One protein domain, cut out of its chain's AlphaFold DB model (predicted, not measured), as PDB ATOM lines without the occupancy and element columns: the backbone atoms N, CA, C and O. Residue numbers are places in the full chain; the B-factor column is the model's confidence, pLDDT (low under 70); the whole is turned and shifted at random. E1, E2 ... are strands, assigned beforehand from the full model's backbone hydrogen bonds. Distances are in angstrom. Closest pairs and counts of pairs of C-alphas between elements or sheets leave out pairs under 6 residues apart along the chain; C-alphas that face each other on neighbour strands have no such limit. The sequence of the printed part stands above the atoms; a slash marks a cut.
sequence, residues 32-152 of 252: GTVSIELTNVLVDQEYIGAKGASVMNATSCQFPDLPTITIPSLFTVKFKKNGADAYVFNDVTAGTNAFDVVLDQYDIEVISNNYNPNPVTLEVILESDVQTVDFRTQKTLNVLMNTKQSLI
ATOM      1  N   GLY A  32     107.267  90.930  37.671       89.62
ATOM      2  CA  GLY A  32     107.093  92.020  38.617       89.62
ATOM      3  C   GLY A  32     107.830  91.768  39.923       89.62
ATOM      4  O   GLY A  32     108.211  90.642  40.235       89.62
ATOM      5  N   THR A  33     108.010  92.843  40.680       93.00
ATOM      6  CA  THR A  33     108.617  92.791  42.006       93.00
ATOM      7  C   THR A  33     107.545  92.480  43.046       93.00
ATOM      8  O   THR A  33     106.505  93.145  43.098       93.00
ATOM      9  N   VAL A  34     107.794  91.472  43.874       92.62
ATOM     10  CA  VAL A  34     106.950  91.100  45.016       92.62
ATOM     11  C   VAL A  34     107.732  91.287  46.306       92.62
ATOM     12  O   VAL A  34     108.949  91.128  46.325       92.62
ATOM     13  N   SER A  35     107.041  91.639  47.381       93.94
ATOM     14  CA  SER A  35     107.643  91.897  48.685       93.94
ATOM     15  C   SER A  35     107.247  90.802  49.665       93.94
ATOM     16  O   SER A  35     106.058  90.518  49.810       93.94
ATOM     17  N   ILE A  36     108.217  90.217  50.360       89.88
ATOM     18  CA  ILE A  36     107.969  89.313  51.484       89.88
ATOM     19  C   ILE A  36     108.558  89.941  52.745       89.88
ATOM     20  O   ILE A  36     109.749  90.240  52.797       89.88
ATOM     21  N   GLU A  37     107.715  90.156  53.744       90.06
ATOM     22  CA  GLU A  37     108.113  90.533  55.095       90.06
ATOM     23  C   GLU A  37     108.359  89.256  55.903       90.06
ATOM     24  O   GLU A  37     107.435  88.476  56.135       90.06
ATOM     25  N   LEU A  38     109.620  89.015  56.268       85.50
ATOM     26  CA  LEU A  38     110.034  87.863  57.065       85.50
ATOM     27  C   LEU A  38     110.244  88.291  58.516       85.50
ATOM     28  O   LEU A  38     111.221  88.974  58.824       85.50
ATOM     29  N   THR A  39     109.376  87.839  59.411       82.12
ATOM     30  CA  THR A  39     109.535  88.043  60.855       82.12
ATOM     31  C   THR A  39     109.984  86.728  61.476       82.12
ATOM     32  O   THR A  39     109.273  85.736  61.364       82.12
ATOM     33  N   ASN A  40     111.155  86.691  62.120       73.50
ATOM     34  CA  ASN A  40     111.599  85.503  62.851       73.50
ATOM     35  C   ASN A  40     111.323  85.667  64.344       73.50
ATOM     36  O   ASN A  40     111.778  86.632  64.954       73.50
ATOM     37  N   VAL A  41     110.617  84.704  64.924       68.12
ATOM     38  CA  VAL A  41     110.305  84.655  66.348       68.12
ATOM     39  C   VAL A  41     110.815  83.337  66.914       68.12
ATOM     40  O   VAL A  41     110.628  82.270  66.335       68.12
ATOM     41  N   LEU A  42     111.474  83.413  68.066       62.94
ATOM     42  CA  LEU A  42     111.794  82.241  68.872       62.94
ATOM     43  C   LEU A  42     110.549  81.884  69.693       62.94
ATOM     44  O   LEU A  42     110.158  82.664  70.556       62.94
ATOM     45  N   VAL A  43     109.907  80.752  69.397       50.78
ATOM     46  CA  VAL A  43     108.532  80.484  69.885       50.78
ATOM     47  C   VAL A  43     108.465  79.382  70.923       50.78
ATOM     48  O   VAL A  43     107.588  79.405  71.778       50.78
ATOM     49  N   ASP A  44     109.374  78.413  70.857       50.56
ATOM     50  CA  ASP A  44     109.425  77.339  71.839       50.56
ATOM     51  C   ASP A  44     110.838  76.772  71.956       50.56
ATOM     52  O   ASP A  44     111.620  76.740  70.996       50.56
ATOM     53  N   GLN A  45     111.144  76.305  73.155       51.38
ATOM     54  CA  GLN A  45     112.307  75.494  73.439       51.38
ATOM     55  C   GLN A  45     111.814  74.104  73.788       51.38
ATOM     56  O   GLN A  45     111.419  73.817  74.920       51.38
ATOM     57  N   GLU A  46     111.789  73.225  72.790       43.41
ATOM     58  CA  GLU A  46     111.389  71.854  73.047       43.41
ATOM     59  C   GLU A  46     112.461  71.148  73.892       43.41
ATOM     60  O   GLU A  46     113.669  71.357  73.782       43.41
ATOM     61  N   TYR A  47     112.000  70.279  74.786       42.31
ATOM     62  CA  TYR A  47     112.885  69.358  75.479       42.31
ATOM     63  C   TYR A  47     113.431  68.375  74.446       42.31
ATOM     64  O   TYR A  47     112.676  67.562  73.913       42.31
ATOM     65  N   ILE A  48     114.735  68.404  74.201       43.59
ATOM     66  CA  ILE A  48     115.401  67.337  73.463       43.59
ATOM     67  C   ILE A  48     116.265  66.599  74.465       43.59
ATOM     68  O   ILE A  48     117.301  67.084  74.912       43.59
ATOM     69  N   GLY A  49     115.756  65.436  74.878       38.84
ATOM     70  CA  GLY A  49     116.348  64.552  75.876       38.84
ATOM     71  C   GLY A  49     117.659  63.944  75.401       38.84
ATOM     72  O   GLY A  49     117.750  62.741  75.166       38.84
ATOM     73  N   ALA A  50     118.686  64.765  75.253       35.94
ATOM     74  CA  ALA A  50     120.015  64.303  74.943       35.94
ATOM     75  C   ALA A  50     120.735  63.946  76.244       35.94
ATOM     76  O   ALA A  50     121.038  64.790  77.084       35.94
ATOM     77  N   LYS A  51     121.013  62.651  76.393       37.62
ATOM     78  CA  LYS A  51     121.956  62.134  77.381       37.62
ATOM     79  C   LYS A  51     123.356  62.305  76.817       37.62
ATOM     80  O   LYS A  51     123.803  61.509  75.994       37.62
ATOM     81  N   GLY A  52     124.034  63.359  77.235       34.47
ATOM     82  CA  GLY A  52     125.434  63.560  76.905       34.47
ATOM     83  C   GLY A  52     126.340  63.137  78.050       34.47
ATOM     84  O   GLY A  52     126.112  63.498  79.198       34.47
ATOM     85  N   ALA A  53     127.398  62.392  77.741       36.06
ATOM     86  CA  ALA A  53     128.524  62.243  78.651       36.06
ATOM     87  C   ALA A  53     129.494  63.396  78.379       36.06
ATOM     88  O   ALA A  53     130.147  63.399  77.337       36.06
ATOM     89  N   SER A  54     129.598  64.390  79.262       37.16
ATOM     90  CA  SER A  54     130.678  65.385  79.170       37.16
ATOM     91  C   SER A  54     131.072  65.959  80.527       37.16
ATOM     92  O   SER A  54     130.555  66.960  81.001       37.16
ATOM     93  N   VAL A  55     132.033  65.250  81.120       38.38
ATOM     94  CA  VAL A  55     133.269  65.733  81.754       38.38
ATOM     95  C   VAL A  55     133.342  67.254  81.982       38.38
ATOM     96  O   VAL A  55     133.858  67.994  81.148       38.38
ATOM     97  N   MET A  56     132.922  67.708  83.161       40.38
ATOM     98  CA  MET A  56     133.359  68.985  83.733       40.38
ATOM     99  C   MET A  56     134.219  68.723  84.968       40.38
ATOM    100  O   MET A  56     133.916  67.851  85.781       40.38
ATOM    101  N   ASN A  57     135.323  69.460  85.101       37.75
ATOM    102  CA  ASN A  57     136.326  69.269  86.152       37.75
ATOM    103  C   ASN A  57     135.834  69.731  87.542       37.75
ATOM    104  O   ASN A  57     136.186  70.798  88.032       37.75
ATOM    105  N   ALA A  58     135.014  68.889  88.162       40.69
ATOM    106  CA  ALA A  58     135.027  68.360  89.531       40.69
ATOM    107  C   ALA A  58     135.499  69.143  90.780       40.69
ATOM    108  O   ALA A  58     135.525  68.531  91.842       40.69
ATOM    109  N   THR A  59     135.851  70.433  90.752       48.06
ATOM    110  CA  THR A  59     136.428  71.085  91.958       48.06
ATOM    111  C   THR A  59     135.744  72.354  92.460       48.06
ATOM    112  O   THR A  59     136.012  72.725  93.598       48.06
ATOM    113  N   SER A  60     134.857  73.010  91.701       55.16
ATOM    114  CA  SER A  60     134.407  74.366  92.070       55.16
ATOM    115  C   SER A  60     132.920  74.560  92.382       55.16
ATOM    116  O   SER A  60     132.554  75.682  92.715       55.16
ATOM    117  N   CYS A  61     132.049  73.541  92.321       61.75
ATOM    118  CA  CYS A  61     130.591  73.748  92.479       61.75
ATOM    119  C   CYS A  61     130.027  74.862  91.569       61.75
ATOM    120  O   CYS A  61     129.048  75.529  91.903       61.75
ATOM    121  N   GLN A  62     130.666  75.089  90.418       63.47
ATOM    122  CA  GLN A  62     130.269  76.104  89.455       63.47
ATOM    123  C   GLN A  62     129.536  75.451  88.295       63.47
ATOM    124  O   GLN A  62     129.947  74.409  87.784       63.47
ATOM    125  N   PHE A  63     128.450  76.089  87.876       59.84
ATOM    126  CA  PHE A  63     127.778  75.721  86.645       59.84
ATOM    127  C   PHE A  63     128.656  76.042  85.429       59.84
ATOM    128  O   PHE A  63     129.421  77.009  85.479       59.84
ATOM    129  N   PRO A  64     128.512  75.294  84.321       56.97
ATOM    130  CA  PRO A  64     129.058  75.725  83.044       56.97
ATOM    131  C   PRO A  64     128.489  77.084  82.646       56.97
ATOM    132  O   PRO A  64     127.355  77.436  83.014       56.97
ATOM    133  N   ASP A  65     129.251  77.793  81.819       60.91
ATOM    134  CA  ASP A  65     128.751  78.963  81.114       60.91
ATOM    135  C   ASP A  65     127.491  78.613  80.321       60.91
ATOM    136  O   ASP A  65     127.312  77.495  79.824       60.91
ATOM    137  N   LEU A  66     126.593  79.590  80.232       56.59
ATOM    138  CA  LEU A  66     125.388  79.448  79.439       56.59
ATOM    139  C   LEU A  66     125.752  79.408  77.954       56.59
ATOM    140  O   LEU A  66     126.508  80.267  77.494       56.59
ATOM    141  N   PRO A  67     125.222  78.444  77.188       52.16
ATOM    142  CA  PRO A  67     125.389  78.449  75.746       52.16
ATOM    143  C   PRO A  67     124.740  79.707  75.163       52.16
ATOM    144  O   PRO A  67     123.646  80.106  75.561       52.16
ATOM    145  N   THR A  68     125.422  80.340  74.212       55.50
ATOM    146  CA  THR A  68     124.888  81.511  73.516       55.50
ATOM    147  C   THR A  68     123.813  81.071  72.526       55.50
ATOM    148  O   THR A  68     124.103  80.401  71.534       55.50
ATOM    149  N   ILE A  69     122.570  81.471  72.788       57.81
ATOM    150  CA  ILE A  69     121.450  81.332  71.852       57.81
ATOM    151  C   ILE A  69     121.785  82.145  70.605       57.81
ATOM    152  O   ILE A  69     122.189  83.303  70.705       57.81
ATOM    153  N   THR A  70     121.619  81.562  69.424       60.81
ATOM    154  CA  THR A  70     121.754  82.323  68.178       60.81
ATOM    155  C   THR A  70     120.529  82.092  67.321       60.81
ATOM    156  O   THR A  70     120.282  80.979  66.862       60.81
ATOM    157  N   ILE A  71     119.754  83.150  67.120       66.06
ATOM    158  CA  ILE A  71     118.591  83.143  66.239       66.06
ATOM    159  C   ILE A  71     119.095  83.108  64.786       66.06
ATOM    160  O   ILE A  71     120.007  83.873  64.453       66.06
ATOM    161  N   PRO A  72     118.543  82.246  63.911       68.38
ATOM    162  CA  PRO A  72     118.890  82.260  62.499       68.38
ATOM    163  C   PRO A  72     118.629  83.634  61.884       68.38
ATOM    164  O   PRO A  72     117.535  84.187  62.008       68.38
ATOM    165  N   SER A  73     119.644  84.175  61.217       75.38
ATOM    166  CA  SER A  73     119.586  85.471  60.538       75.38
ATOM    167  C   SER A  73     119.460  85.353  59.021       75.38
ATOM    168  O   SER A  73     119.237  86.362  58.357       75.38
ATOM    169  N   LEU A  74     119.609  84.140  58.481       84.31
ATOM    170  CA  LEU A  74     119.613  83.855  57.052       84.31
ATOM    171  C   LEU A  74     118.609  82.753  56.723       84.31
ATOM    172  O   LEU A  74     118.557  81.716  57.387       84.31
ATOM    173  N   PHE A  75     117.862  82.968  55.650       84.88
ATOM    174  CA  PHE A  75     116.811  82.089  55.171       84.88
ATOM    175  C   PHE A  75     116.999  81.788  53.688       84.88
ATOM    176  O   PHE A  75     117.546  82.580  52.918       84.88
ATOM    177  N   THR A  76     116.496  80.634  53.280       88.56
ATOM    178  CA  THR A  76     116.226  80.306  51.890       88.56
ATOM    179  C   THR A  76     114.738  80.491  51.635       88.56
ATOM    180  O   THR A  76     113.916  79.828  52.264       88.56
ATOM    181  N   VAL A  77     114.388  81.369  50.697       90.69
ATOM    182  CA  VAL A  77     113.012  81.574  50.232       90.69
ATOM    183  C   VAL A  77     112.855  80.898  48.879       90.69
ATOM    184  O   VAL A  77     113.584  81.200  47.929       90.69
ATOM    185  N   LYS A  78     111.897  79.980  48.775       92.75
ATOM    186  CA  LYS A  78     111.594  79.251  47.546       92.75
ATOM    187  C   LYS A  78     110.194  79.560  47.062       92.75
ATOM    188  O   LYS A  78     109.231  79.477  47.815       92.75
ATOM    189  N   PHE A  79     110.091  79.839  45.772       94.25
ATOM    190  CA  PHE A  79     108.828  79.961  45.060       94.25
ATOM    191  C   PHE A  79     108.610  78.656  44.308       94.25
ATOM    192  O   PHE A  79     109.312  78.382  43.331       94.25
ATOM    193  N   LYS A  80     107.662  77.834  44.755       92.50
ATOM    194  CA  LYS A  80     107.357  76.544  44.135       92.50
ATOM    195  C   LYS A  80     106.141  76.645  43.234       92.50
ATOM    196  O   LYS A  80     105.142  77.269  43.574       92.50
ATOM    197  N   LYS A  81     106.210  75.989  42.079       92.06
ATOM    198  CA  LYS A  81     105.094  75.849  41.145       92.06
ATOM    199  C   LYS A  81     104.908  74.376  40.824       92.06
ATOM    200  O   LYS A  81     105.828  73.728  40.329       92.06
ATOM    201  N   ASN A  82     103.722  73.841  41.114       89.25
ATOM    202  CA  ASN A  82     103.417  72.412  40.972       89.25
ATOM    203  C   ASN A  82     104.422  71.507  41.717       89.25
ATOM    204  O   ASN A  82     104.832  70.468  41.202       89.25
ATOM    205  N   GLY A  83     104.861  71.930  42.907       84.19
ATOM    206  CA  GLY A  83     105.817  71.193  43.742       84.19
ATOM    207  C   GLY A  83     107.289  71.283  43.320       84.19
ATOM    208  O   GLY A  83     108.131  70.710  44.007       84.19
ATOM    209  N   ALA A  84     107.622  71.996  42.237       89.94
ATOM    210  CA  ALA A  84     109.001  72.217  41.797       89.94
ATOM    211  C   ALA A  84     109.465  73.650  42.088       89.94
ATOM    212  O   ALA A  84     108.687  74.593  41.944       89.94
ATOM    213  N   ASP A  85     110.739  73.811  42.445       92.56
ATOM    214  CA  ASP A  85     111.356  75.114  42.694       92.56
ATOM    215  C   ASP A  85     111.417  75.922  41.380       92.56
ATOM    216  O   ASP A  85     112.149  75.572  40.454       92.56
ATOM    217  N   ALA A  86     110.628  76.995  41.287       94.62
ATOM    218  CA  ALA A  86     110.660  77.944  40.172       94.62
ATOM    219  C   ALA A  86     111.698  79.050  40.415       94.62
ATOM    220  O   ALA A  86     112.405  79.443  39.488       94.62
ATOM    221  N   TYR A  87     111.814  79.508  41.666       95.50
ATOM    222  CA  TYR A  87     112.853  80.433  42.123       95.50
ATOM    223  C   TYR A  87     113.372  80.012  43.496       95.50
ATOM    224  O   TYR A  87     112.602  79.539  44.334       95.50
ATOM    225  N   VAL A  88     114.672  80.212  43.729       94.19
ATOM    226  CA  VAL A  88     115.344  79.953  45.008       94.19
ATOM    227  C   VAL A  88     116.247  81.137  45.325       94.19
ATOM    228  O   VAL A  88     117.162  81.440  44.561       94.19
ATOM    229  N   PHE A  89     115.994  81.784  46.456       94.00
ATOM    230  CA  PHE A  89     116.788  82.894  46.968       94.00
ATOM    231  C   PHE A  89     117.425  82.459  48.284       94.00
ATOM    232  O   PHE A  89     116.714  82.159  49.238       94.00
ATOM    233  N   ASN A  90     118.755  82.388  48.315       91.81
ATOM    234  CA  ASN A  90     119.516  82.022  49.512       91.81
ATOM    235  C   ASN A  90     119.959  83.280  50.264       91.81
ATOM    236  O   ASN A  90     120.033  84.359  49.677       91.81
ATOM    237  N   ASP A  91     120.312  83.104  51.537       88.75
ATOM    238  CA  ASP A  91     120.880  84.139  52.405       88.75
ATOM    239  C   ASP A  91     119.996  85.393  52.529       88.75
ATOM    240  O   ASP A  91     120.481  86.514  52.676       88.75
ATOM    241  N   VAL A  92     118.677  85.190  52.483       89.25
ATOM    242  CA  VAL A  92     117.669  86.229  52.708       89.25
ATOM    243  C   VAL A  92     117.640  86.562  54.196       89.25
ATOM    244  O   VAL A  92     117.541  85.657  55.020       89.25
ATOM    245  N   THR A  93     117.720  87.837  54.560       89.56
ATOM    246  CA  THR A  93     117.667  88.267  55.964       89.56
ATOM    247  C   THR A  93     116.231  88.473  56.436       89.56
ATOM    248  O   THR A  93     115.335  88.699  55.623       89.56
ATOM    249  N   ALA A  94     116.005  88.455  57.752       84.62
ATOM    250  CA  ALA A  94     114.746  88.944  58.318       84.62
ATOM    251  C   ALA A  94     114.467  90.403  57.886       84.62
ATOM    252  O   ALA A  94     115.395  91.154  57.569       84.62
ATOM    253  N   GLY A  95     113.188  90.783  57.858       86.56
ATOM    254  CA  GLY A  95     112.698  92.077  57.384       86.56
ATOM    255  C   GLY A  95     112.036  92.018  56.004       86.56
ATOM    256  O   GLY A  95     111.701  90.951  55.478       86.56
ATOM    257  N   THR A  96     111.809  93.190  55.411       90.75
ATOM    258  CA  THR A  96     111.177  93.317  54.093       90.75
ATOM    259  C   THR A  96     112.174  93.040  52.969       90.75
ATOM    260  O   THR A  96     113.141  93.777  52.787       90.75
ATOM    261  N   ASN A  97     111.899  92.013  52.169       93.81
ATOM    262  CA  ASN A  97     112.715  91.611  51.028       93.81
ATOM    263  C   ASN A  97     111.910  91.690  49.731       93.81
ATOM    264  O   ASN A  97     110.734  91.330  49.703       93.81
ATOM    265  N   ALA A  98     112.551  92.131  48.650       95.25
ATOM    266  CA  ALA A  98     111.937  92.261  47.334       95.25
ATOM    267  C   ALA A  98     112.507  91.222  46.358       95.25
ATOM    268  O   ALA A  98     113.722  91.039  46.282       95.25
ATOM    269  N   PHE A  99     111.630  90.574  45.592       94.69
ATOM    270  CA  PHE A  99     111.982  89.516  44.647       94.69
ATOM    271  C   PHE A  99     111.385  89.807  43.277       94.69
ATOM    272  O   PHE A  99     110.183  90.043  43.158       94.69
ATOM    273  N   ASP A 100     112.213  89.740  42.239       93.88
ATOM    274  CA  ASP A 100     111.752  89.836  40.859       93.88
ATOM    275  C   ASP A 100     111.404  88.442  40.336       93.88
ATOM    276  O   ASP A 100     112.275  87.589  40.142       93.88
ATOM    277  N   VAL A 101     110.111  88.207  40.120       92.56
ATOM    278  CA  VAL A 101     109.564  86.917  39.679       92.56
ATOM    279  C   VAL A 101     108.524  87.123  38.581       92.56
ATOM    280  O   VAL A 101     107.999  88.221  38.381       92.56
ATOM    281  N   VAL A 102     108.204  86.062  37.844       94.25
ATOM    282  CA  VAL A 102     106.988  86.054  37.023       94.25
ATOM    283  C   VAL A 102     105.781  86.116  37.955       94.25
ATOM    284  O   VAL A 102     105.731  85.421  38.960       94.25
ATOM    285  N   LEU A 103     104.809  86.966  37.646       92.19
ATOM    286  CA  LEU A 103     103.602  87.129  38.440       92.19
ATOM    287  C   LEU A 103     102.668  85.947  38.198       92.19
ATOM    288  O   LEU A 103     102.032  85.833  37.149       92.19
ATOM    289  N   ASP A 104     102.581  85.067  39.186       92.81
ATOM    290  CA  ASP A 104     101.757  83.867  39.134       92.81
ATOM    291  C   ASP A 104     101.391  83.396  40.546       92.81
ATOM    292  O   ASP A 104     101.731  84.031  41.549       92.81
ATOM    293  N   GLN A 105     100.698  82.265  40.612       92.12
ATOM    294  CA  GLN A 105     100.476  81.527  41.839       92.12
ATOM    295  C   GLN A 105     101.690  80.653  42.184       92.12
ATOM    296  O   GLN A 105     102.130  79.844  41.361       92.12
ATOM    297  N   TYR A 106     102.192  80.792  43.411       92.12
ATOM    298  CA  TYR A 106     103.288  79.987  43.959       92.12
ATOM    299  C   TYR A 106     102.948  79.459  45.349       92.12
ATOM    300  O   TYR A 106     102.238  80.121  46.103       92.12
ATOM    301  N   ASP A 107     103.529  78.316  45.699       90.50
ATOM    302  CA  ASP A 107     103.700  77.902  47.089       90.50
ATOM    303  C   ASP A 107     105.030  78.475  47.587       90.50
ATOM    304  O   ASP A 107     106.094  78.156  47.048       90.50
ATOM    305  N   ILE A 108     104.979  79.362  48.574       89.56
ATOM    306  CA  ILE A 108     106.162  79.993  49.158       89.56
ATOM    307  C   ILE A 108     106.637  79.148  50.326       89.56
ATOM    308  O   ILE A 108     105.914  79.022  51.304       89.56
ATOM    309  N   GLU A 109     107.838  78.581  50.218       87.94
ATOM    310  CA  GLU A 109     108.507  77.844  51.294       87.94
ATOM    311  C   GLU A 109     109.683  78.674  51.812       87.94
ATOM    312  O   GLU A 109     110.582  79.031  51.045       87.94
ATOM    313  N   VAL A 110     109.696  78.963  53.111       83.19
ATOM    314  CA  VAL A 110     110.816  79.643  53.777       83.19
ATOM    315  C   VAL A 110     111.520  78.652  54.696       83.19
ATOM    316  O   VAL A 110     110.891  77.984  55.513       83.19
ATOM    317  N   ILE A 111     112.837  78.538  54.545       80.88
ATOM    318  CA  ILE A 111     113.681  77.586  55.270       80.88
ATOM    319  C   ILE A 111     114.775  78.375  55.977       80.88
ATOM    320  O   ILE A 111     115.511  79.114  55.334       80.88
ATOM    321  N   SER A 112     114.929  78.214  57.286       74.56
ATOM    322  CA  SER A 112     116.090  78.770  57.992       74.56
ATOM    323  C   SER A 112     117.377  78.071  57.531       74.56
ATOM    324  O   SER A 112     117.460  76.841  57.547       74.56
ATOM    325  N   ASN A 113     118.403  78.835  57.149       68.56
ATOM    326  CA  ASN A 113     119.703  78.273  56.784       68.56
ATOM    327  C   ASN A 113     120.408  77.767  58.050       68.56
ATOM    328  O   ASN A 113     120.484  78.479  59.047       68.56
ATOM    329  N   ASN A 114     120.904  76.523  58.007       53.94
ATOM    330  CA  ASN A 114     121.559  75.826  59.122       53.94
ATOM    331  C   ASN A 114     122.565  76.716  59.870       53.94
ATOM    332  O   ASN A 114     123.715  76.856  59.449       53.94
ATOM    333  N   TYR A 115     122.170  77.232  61.033       46.94
ATOM    334  CA  TYR A 115     123.125  77.662  62.040       46.94
ATOM    335  C   TYR A 115     123.571  76.418  62.818       46.94
ATOM    336  O   TYR A 115     122.769  75.793  63.507       46.94
ATOM    337  N   ASN A 116     124.840  76.023  62.673       45.25
ATOM    338  CA  ASN A 116     125.446  74.927  63.435       45.25
ATOM    339  C   ASN A 116     126.484  75.482  64.425       45.25
ATOM    340  O   ASN A 116     127.659  75.601  64.065       45.25
ATOM    341  N   PRO A 117     126.097  75.800  65.671       45.34
ATOM    342  CA  PRO A 117     127.037  76.137  66.725       45.34
ATOM    343  C   PRO A 117     127.381  74.871  67.519       45.34
ATOM    344  O   PRO A 117     127.027  74.755  68.683       45.34
ATOM    345  N   ASN A 118     128.063  73.905  66.904       37.84
ATOM    346  CA  ASN A 118     128.406  72.604  67.498       37.84
ATOM    347  C   ASN A 118     127.209  71.682  67.865       37.84
ATOM    348  O   ASN A 118     126.333  72.044  68.646       37.84
ATOM    349  N   PRO A 119     127.244  70.398  67.454       34.03
ATOM    350  CA  PRO A 119     126.176  69.413  67.692       34.03
ATOM    351  C   PRO A 119     126.044  68.935  69.151       34.03
ATOM    352  O   PRO A 119     125.339  67.969  69.422       34.03
ATOM    353  N   VAL A 120     126.763  69.547  70.095       36.94
ATOM    354  CA  VAL A 120     126.880  69.050  71.476       36.94
ATOM    355  C   VAL A 120     125.917  69.766  72.432       36.94
ATOM    356  O   VAL A 120     125.700  69.283  73.537       36.94
ATOM    357  N   THR A 121     125.314  70.889  72.023       42.50
ATOM    358  CA  THR A 121     124.597  71.774  72.958       42.50
ATOM    359  C   THR A 121     123.256  72.317  72.475       42.50
ATOM    360  O   THR A 121     122.480  72.796  73.298       42.50
ATOM    361  N   LEU A 122     122.939  72.257  71.182       35.19
ATOM    362  CA  LEU A 122     121.735  72.896  70.650       35.19
ATOM    363  C   LEU A 122     121.198  72.116  69.450       35.19
ATOM    364  O   LEU A 122     121.934  71.877  68.494       35.19
ATOM    365  N   GLU A 123     119.923  71.745  69.490       38.88
ATOM    366  CA  GLU A 123     119.206  71.243  68.319       38.88
ATOM    367  C   GLU A 123     118.133  72.269  67.947       38.88
ATOM    368  O   GLU A 123     117.242  72.600  68.727       38.88
ATOM    369  N   VAL A 124     118.285  72.843  66.756       41.47
ATOM    370  CA  VAL A 124     117.331  73.791  66.183       41.47
ATOM    371  C   VAL A 124     116.346  72.974  65.359       41.47
ATOM    372  O   VAL A 124     116.728  72.407  64.334       41.47
ATOM    373  N   ILE A 125     115.089  72.899  65.801       44.97
ATOM    374  CA  ILE A 125     114.029  72.302  64.987       44.97
ATOM    375  C   ILE A 125     113.610  73.369  63.979       44.97
ATOM    376  O   ILE A 125     113.066  74.418  64.329       44.97
ATOM    377  N   LEU A 126     113.935  73.108  62.715       49.88
ATOM    378  CA  LEU A 126     113.615  73.982  61.597       49.88
ATOM    379  C   LEU A 126     112.148  73.767  61.217       49.88
ATOM    380  O   LEU A 126     111.791  72.699  60.722       49.88
ATOM    381  N   GLU A 127     111.307  74.775  61.430       52.50
ATOM    382  CA  GLU A 127     109.956  74.783  60.873       52.50
ATOM    383  C   GLU A 127     109.975  75.423  59.478       52.50
ATOM    384  O   GLU A 127     110.636  76.437  59.244       52.50
ATOM    385  N   SER A 128     109.277  74.790  58.536       53.97
ATOM    386  CA  SER A 128     108.999  75.330  57.206       53.97
ATOM    387  C   SER A 128     107.554  75.814  57.172       53.97
ATOM    388  O   SER A 128     106.651  74.997  57.371       53.97
ATOM    389  N   ASP A 129     107.329  77.094  56.887       64.50
ATOM    390  CA  ASP A 129     105.988  77.582  56.556       64.50
ATOM    391  C   ASP A 129     105.786  77.512  55.037       64.50
ATOM    392  O   ASP A 129     106.693  77.851  54.269       64.50
ATOM    393  N   VAL A 130     104.617  77.024  54.608       73.81
ATOM    394  CA  VAL A 130     104.244  76.915  53.192       73.81
ATOM    395  C   VAL A 130     102.916  77.619  52.968       73.81
ATOM    396  O   VAL A 130     101.872  77.149  53.419       73.81
ATOM    397  N   GLN A 131     102.947  78.717  52.213       79.88
ATOM    398  CA  GLN A 131     101.751  79.494  51.881       79.88
ATOM    399  C   GLN A 131     101.559  79.601  50.369       79.88
ATOM    400  O   GLN A 131     102.454  80.039  49.646       79.88
ATOM    401  N   THR A 132     100.372  79.239  49.883       87.31
ATOM    402  CA  THR A 132     100.000  79.431  48.477       87.31
ATOM    403  C   THR A 132      99.499  80.859  48.257       87.31
ATOM    404  O   THR A 132      98.490  81.259  48.838       87.31
ATOM    405  N   VAL A 133     100.156  81.621  47.380       88.31
ATOM    406  CA  VAL A 133      99.848  83.039  47.119       88.31
ATOM    407  C   VAL A 133      99.777  83.308  45.620       88.31
ATOM    408  O   VAL A 133     100.626  82.845  44.862       88.31
ATOM    409  N   ASP A 134      98.772  84.077  45.187       92.31
ATOM    410  CA  ASP A 134      98.648  84.556  43.806       92.31
ATOM    411  C   ASP A 134      99.187  85.984  43.660       92.31
ATOM    412  O   ASP A 134      98.484  86.980  43.895       92.31
ATOM    413  N   PHE A 135     100.433  86.086  43.192       91.69
ATOM    414  CA  PHE A 135     101.120  87.365  43.051       91.69
ATOM    415  C   PHE A 135     100.627  88.223  41.892       91.69
ATOM    416  O   PHE A 135     101.051  89.371  41.743       91.69
ATOM    417  N   ARG A 136      99.682  87.745  41.079       90.12
ATOM    418  CA  ARG A 136      98.982  88.608  40.113       90.12
ATOM    419  C   ARG A 136      98.066  89.592  40.831       90.12
ATOM    420  O   ARG A 136      97.915  90.718  40.371       90.12
ATOM    421  N   THR A 137      97.518  89.192  41.979       89.31
ATOM    422  CA  THR A 137      96.532  89.974  42.746       89.31
ATOM    423  C   THR A 137      97.095  90.586  44.027       89.31
ATOM    424  O   THR A 137      96.650  91.655  44.437       89.31
ATOM    425  N   GLN A 138      98.105  89.956  44.626       88.25
ATOM    426  CA  GLN A 138      98.703  90.369  45.892       88.25
ATOM    427  C   GLN A 138     100.215  90.512  45.724       88.25
ATOM    428  O   GLN A 138     100.895  89.538  45.450       88.25
ATOM    429  N   LYS A 139     100.775  91.714  45.885       88.44
ATOM    430  CA  LYS A 139     102.226  91.934  45.703       88.44
ATOM    431  C   LYS A 139     103.046  91.796  46.985       88.44
ATOM    432  O   LYS A 139     104.268  91.858  46.915       88.44
ATOM    433  N   THR A 140     102.393  91.638  48.131       89.12
ATOM    434  CA  THR A 140     103.015  91.644  49.462       89.12
ATOM    435  C   THR A 140     102.584  90.415  50.255       89.12
ATOM    436  O   THR A 140     101.391  90.116  50.292       89.12
ATOM    437  N   LEU A 141     103.515  89.733  50.914       89.75
ATOM    438  CA  LEU A 141     103.258  88.584  51.787       89.75
ATOM    439  C   LEU A 141     103.986  88.769  53.119       89.75
ATOM    440  O   LEU A 141     105.152  89.144  53.118       89.75
ATOM    441  N   ASN A 142     103.330  88.432  54.225       85.56
ATOM    442  CA  ASN A 142     103.946  88.440  55.547       85.56
ATOM    443  C   ASN A 142     104.097  86.995  56.014       85.56
ATOM    444  O   ASN A 142     103.114  86.253  56.043       85.56
ATOM    445  N   VAL A 143     105.319  86.597  56.360       82.19
ATOM    446  CA  VAL A 143     105.646  85.246  56.825       82.19
ATOM    447  C   VAL A 143     106.234  85.345  58.224       82.19
ATOM    448  O   VAL A 143     107.248  86.010  58.443       82.19
ATOM    449  N   LEU A 144     105.588  84.656  59.162       78.56
ATOM    450  CA  LEU A 144     106.065  84.503  60.528       78.56
ATOM    451  C   LEU A 144     106.826  83.181  60.633       78.56
ATOM    452  O   LEU A 144     106.233  82.108  60.556       78.56
ATOM    453  N   MET A 145     108.139  83.266  60.808       72.19
ATOM    454  CA  MET A 145     109.001  82.113  61.024       72.19
ATOM    455  C   MET A 145     109.094  81.817  62.510       72.19
ATOM    456  O   MET A 145     109.630  82.608  63.283       72.19
ATOM    457  N   ASN A 146     108.602  80.645  62.886       66.81
ATOM    458  CA  ASN A 146     108.686  80.146  64.241       66.81
ATOM    459  C   ASN A 146     109.947  79.290  64.372       66.81
ATOM    460  O   ASN A 146     109.979  78.130  63.969       66.81
ATOM    461  N   THR A 147     111.021  79.862  64.910       59.28
ATOM    462  CA  THR A 147     112.213  79.075  65.227       59.28
ATOM    463  C   THR A 147     112.000  78.378  66.565       59.28
ATOM    464  O   THR A 147     111.684  79.026  67.566       59.28
ATOM    465  N   LYS A 148     112.229  77.063  66.599       54.75
ATOM    466  CA  LYS A 148     112.323  76.294  67.840       54.75
ATOM    467  C   LYS A 148     113.779  75.996  68.157       54.75
ATOM    468  O   LYS A 148     114.521  75.527  67.292       54.75
ATOM    469  N   GLN A 149     114.199  76.264  69.388       49.91
ATOM    470  CA  GLN A 149     115.562  75.960  69.829       49.91
ATOM    471  C   GLN A 149     115.548  75.142  71.098       49.91
ATOM    472  O   GLN A 149     115.179  75.623  72.159       49.91
ATOM    473  N   SER A 150     116.024  73.916  70.991       46.38
ATOM    474  CA  SER A 150     116.092  73.000  72.109       46.38
ATOM    475  C   SER A 150     117.501  73.005  72.661       46.38
ATOM    476  O   SER A 150     118.465  72.694  71.951       46.38
ATOM    477  N   LEU A 151     117.637  73.355  73.939       44.44
ATOM    478  CA  LEU A 151     118.928  73.274  74.589       44.44
ATOM    479  C   LEU A 151     119.199  71.847  75.057       44.44
ATOM    480  O   LEU A 151     118.621  71.367  76.032       44.44
ATOM    481  N   ILE A 152     120.148  71.199  74.385       41.31
ATOM    482  CA  ILE A 152     120.795  69.988  74.874       41.31
ATOM    483  C   ILE A 152     121.794  70.445  75.938       41.31
ATOM    484  O   ILE A 152     122.984  70.633  75.694       41.31
TER     485      ILE A 152
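This is residues 32 to 152 of the 252 residues of an uncharacterized protein of Robertkochia marina (UniProt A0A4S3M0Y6). Two twisted four-stranded sheets lie partly face to face as a loose sandwich, with a long loop reaching out from one end. One sheet, E4 E1 E8 E6, is curled like part of a barrel; its long strands E1 and E8 run on past the other sheet, E3 E2 E5 E7, and E6 joins E8 there. Residues 57 to 63 of the loop stick out and add to the length of the whole. The printed part has 121 residues and no named helix; its eight strands follow in the order E1 to E8, the first sheet mixed, the second antiparallel throughout, and the class is all strand. It is loose, with a radius of gyration of the C-alphas of 18.7 A and spans of 66 by 25 by 20 A.

E1, residues 32 to 44, begins with C-alpha 32 at (107.093, 92.020, 38.617) and is 36.4 A long. After residues 45 to 73 come E2, residues 74 to 81, 23.0 A, and E3, residues 84 to 93, 23.1 A, which bends by 58 degrees at residue 87. E4, residues 95 to 102, is 22.0 A long and E5, residues 105 to 112, 22.6 A. E6, residues 122 to 125, spans 9.6 A and E7, residues 129 to 134, 16.3 A. E8, residues 140 to 151, is 35.0 A long and ends with C-alpha 151 at (118.928, 73.274, 74.589).

E1 and E8, the inner strands of the curled sheet, are parallel at 27 degrees, with N 37 and O 141 2.8 A apart. The edge strand E4 is antiparallel to E1, with N 36 and O 97 at 2.8 A. E8 is staggered: residues 140 to 148 pair with E1 and 148 to 151 with E6, antiparallel, with N 150 and O 123 at 2.9 A. In the other sheet E2 and E3 form a hairpin, with N 86 and O 79 at 2.8 A. E2 is antiparallel to E5, with N 78 and O 109 at 2.8 A. The edge strand E7 is antiparallel to E5, with N 108 and O 131 at 2.8 A. Between the sheets, the closest C-alphas of E7 and E8 are those of Asp 129 and Met 145, 7.0 A apart. E1 and E5 are apart.

The C-alphas farthest apart, those of Thr 59 and Arg 136, are 66.3 A from each other. The printed part has no cut. The link from E1 to E2, 29 residues, is long, and its residues 57 to 63 stand free. The mean pLDDT of the printed part is 70.4; residues 41 to 72, 113 to 129 and 146 to 152 are under 70.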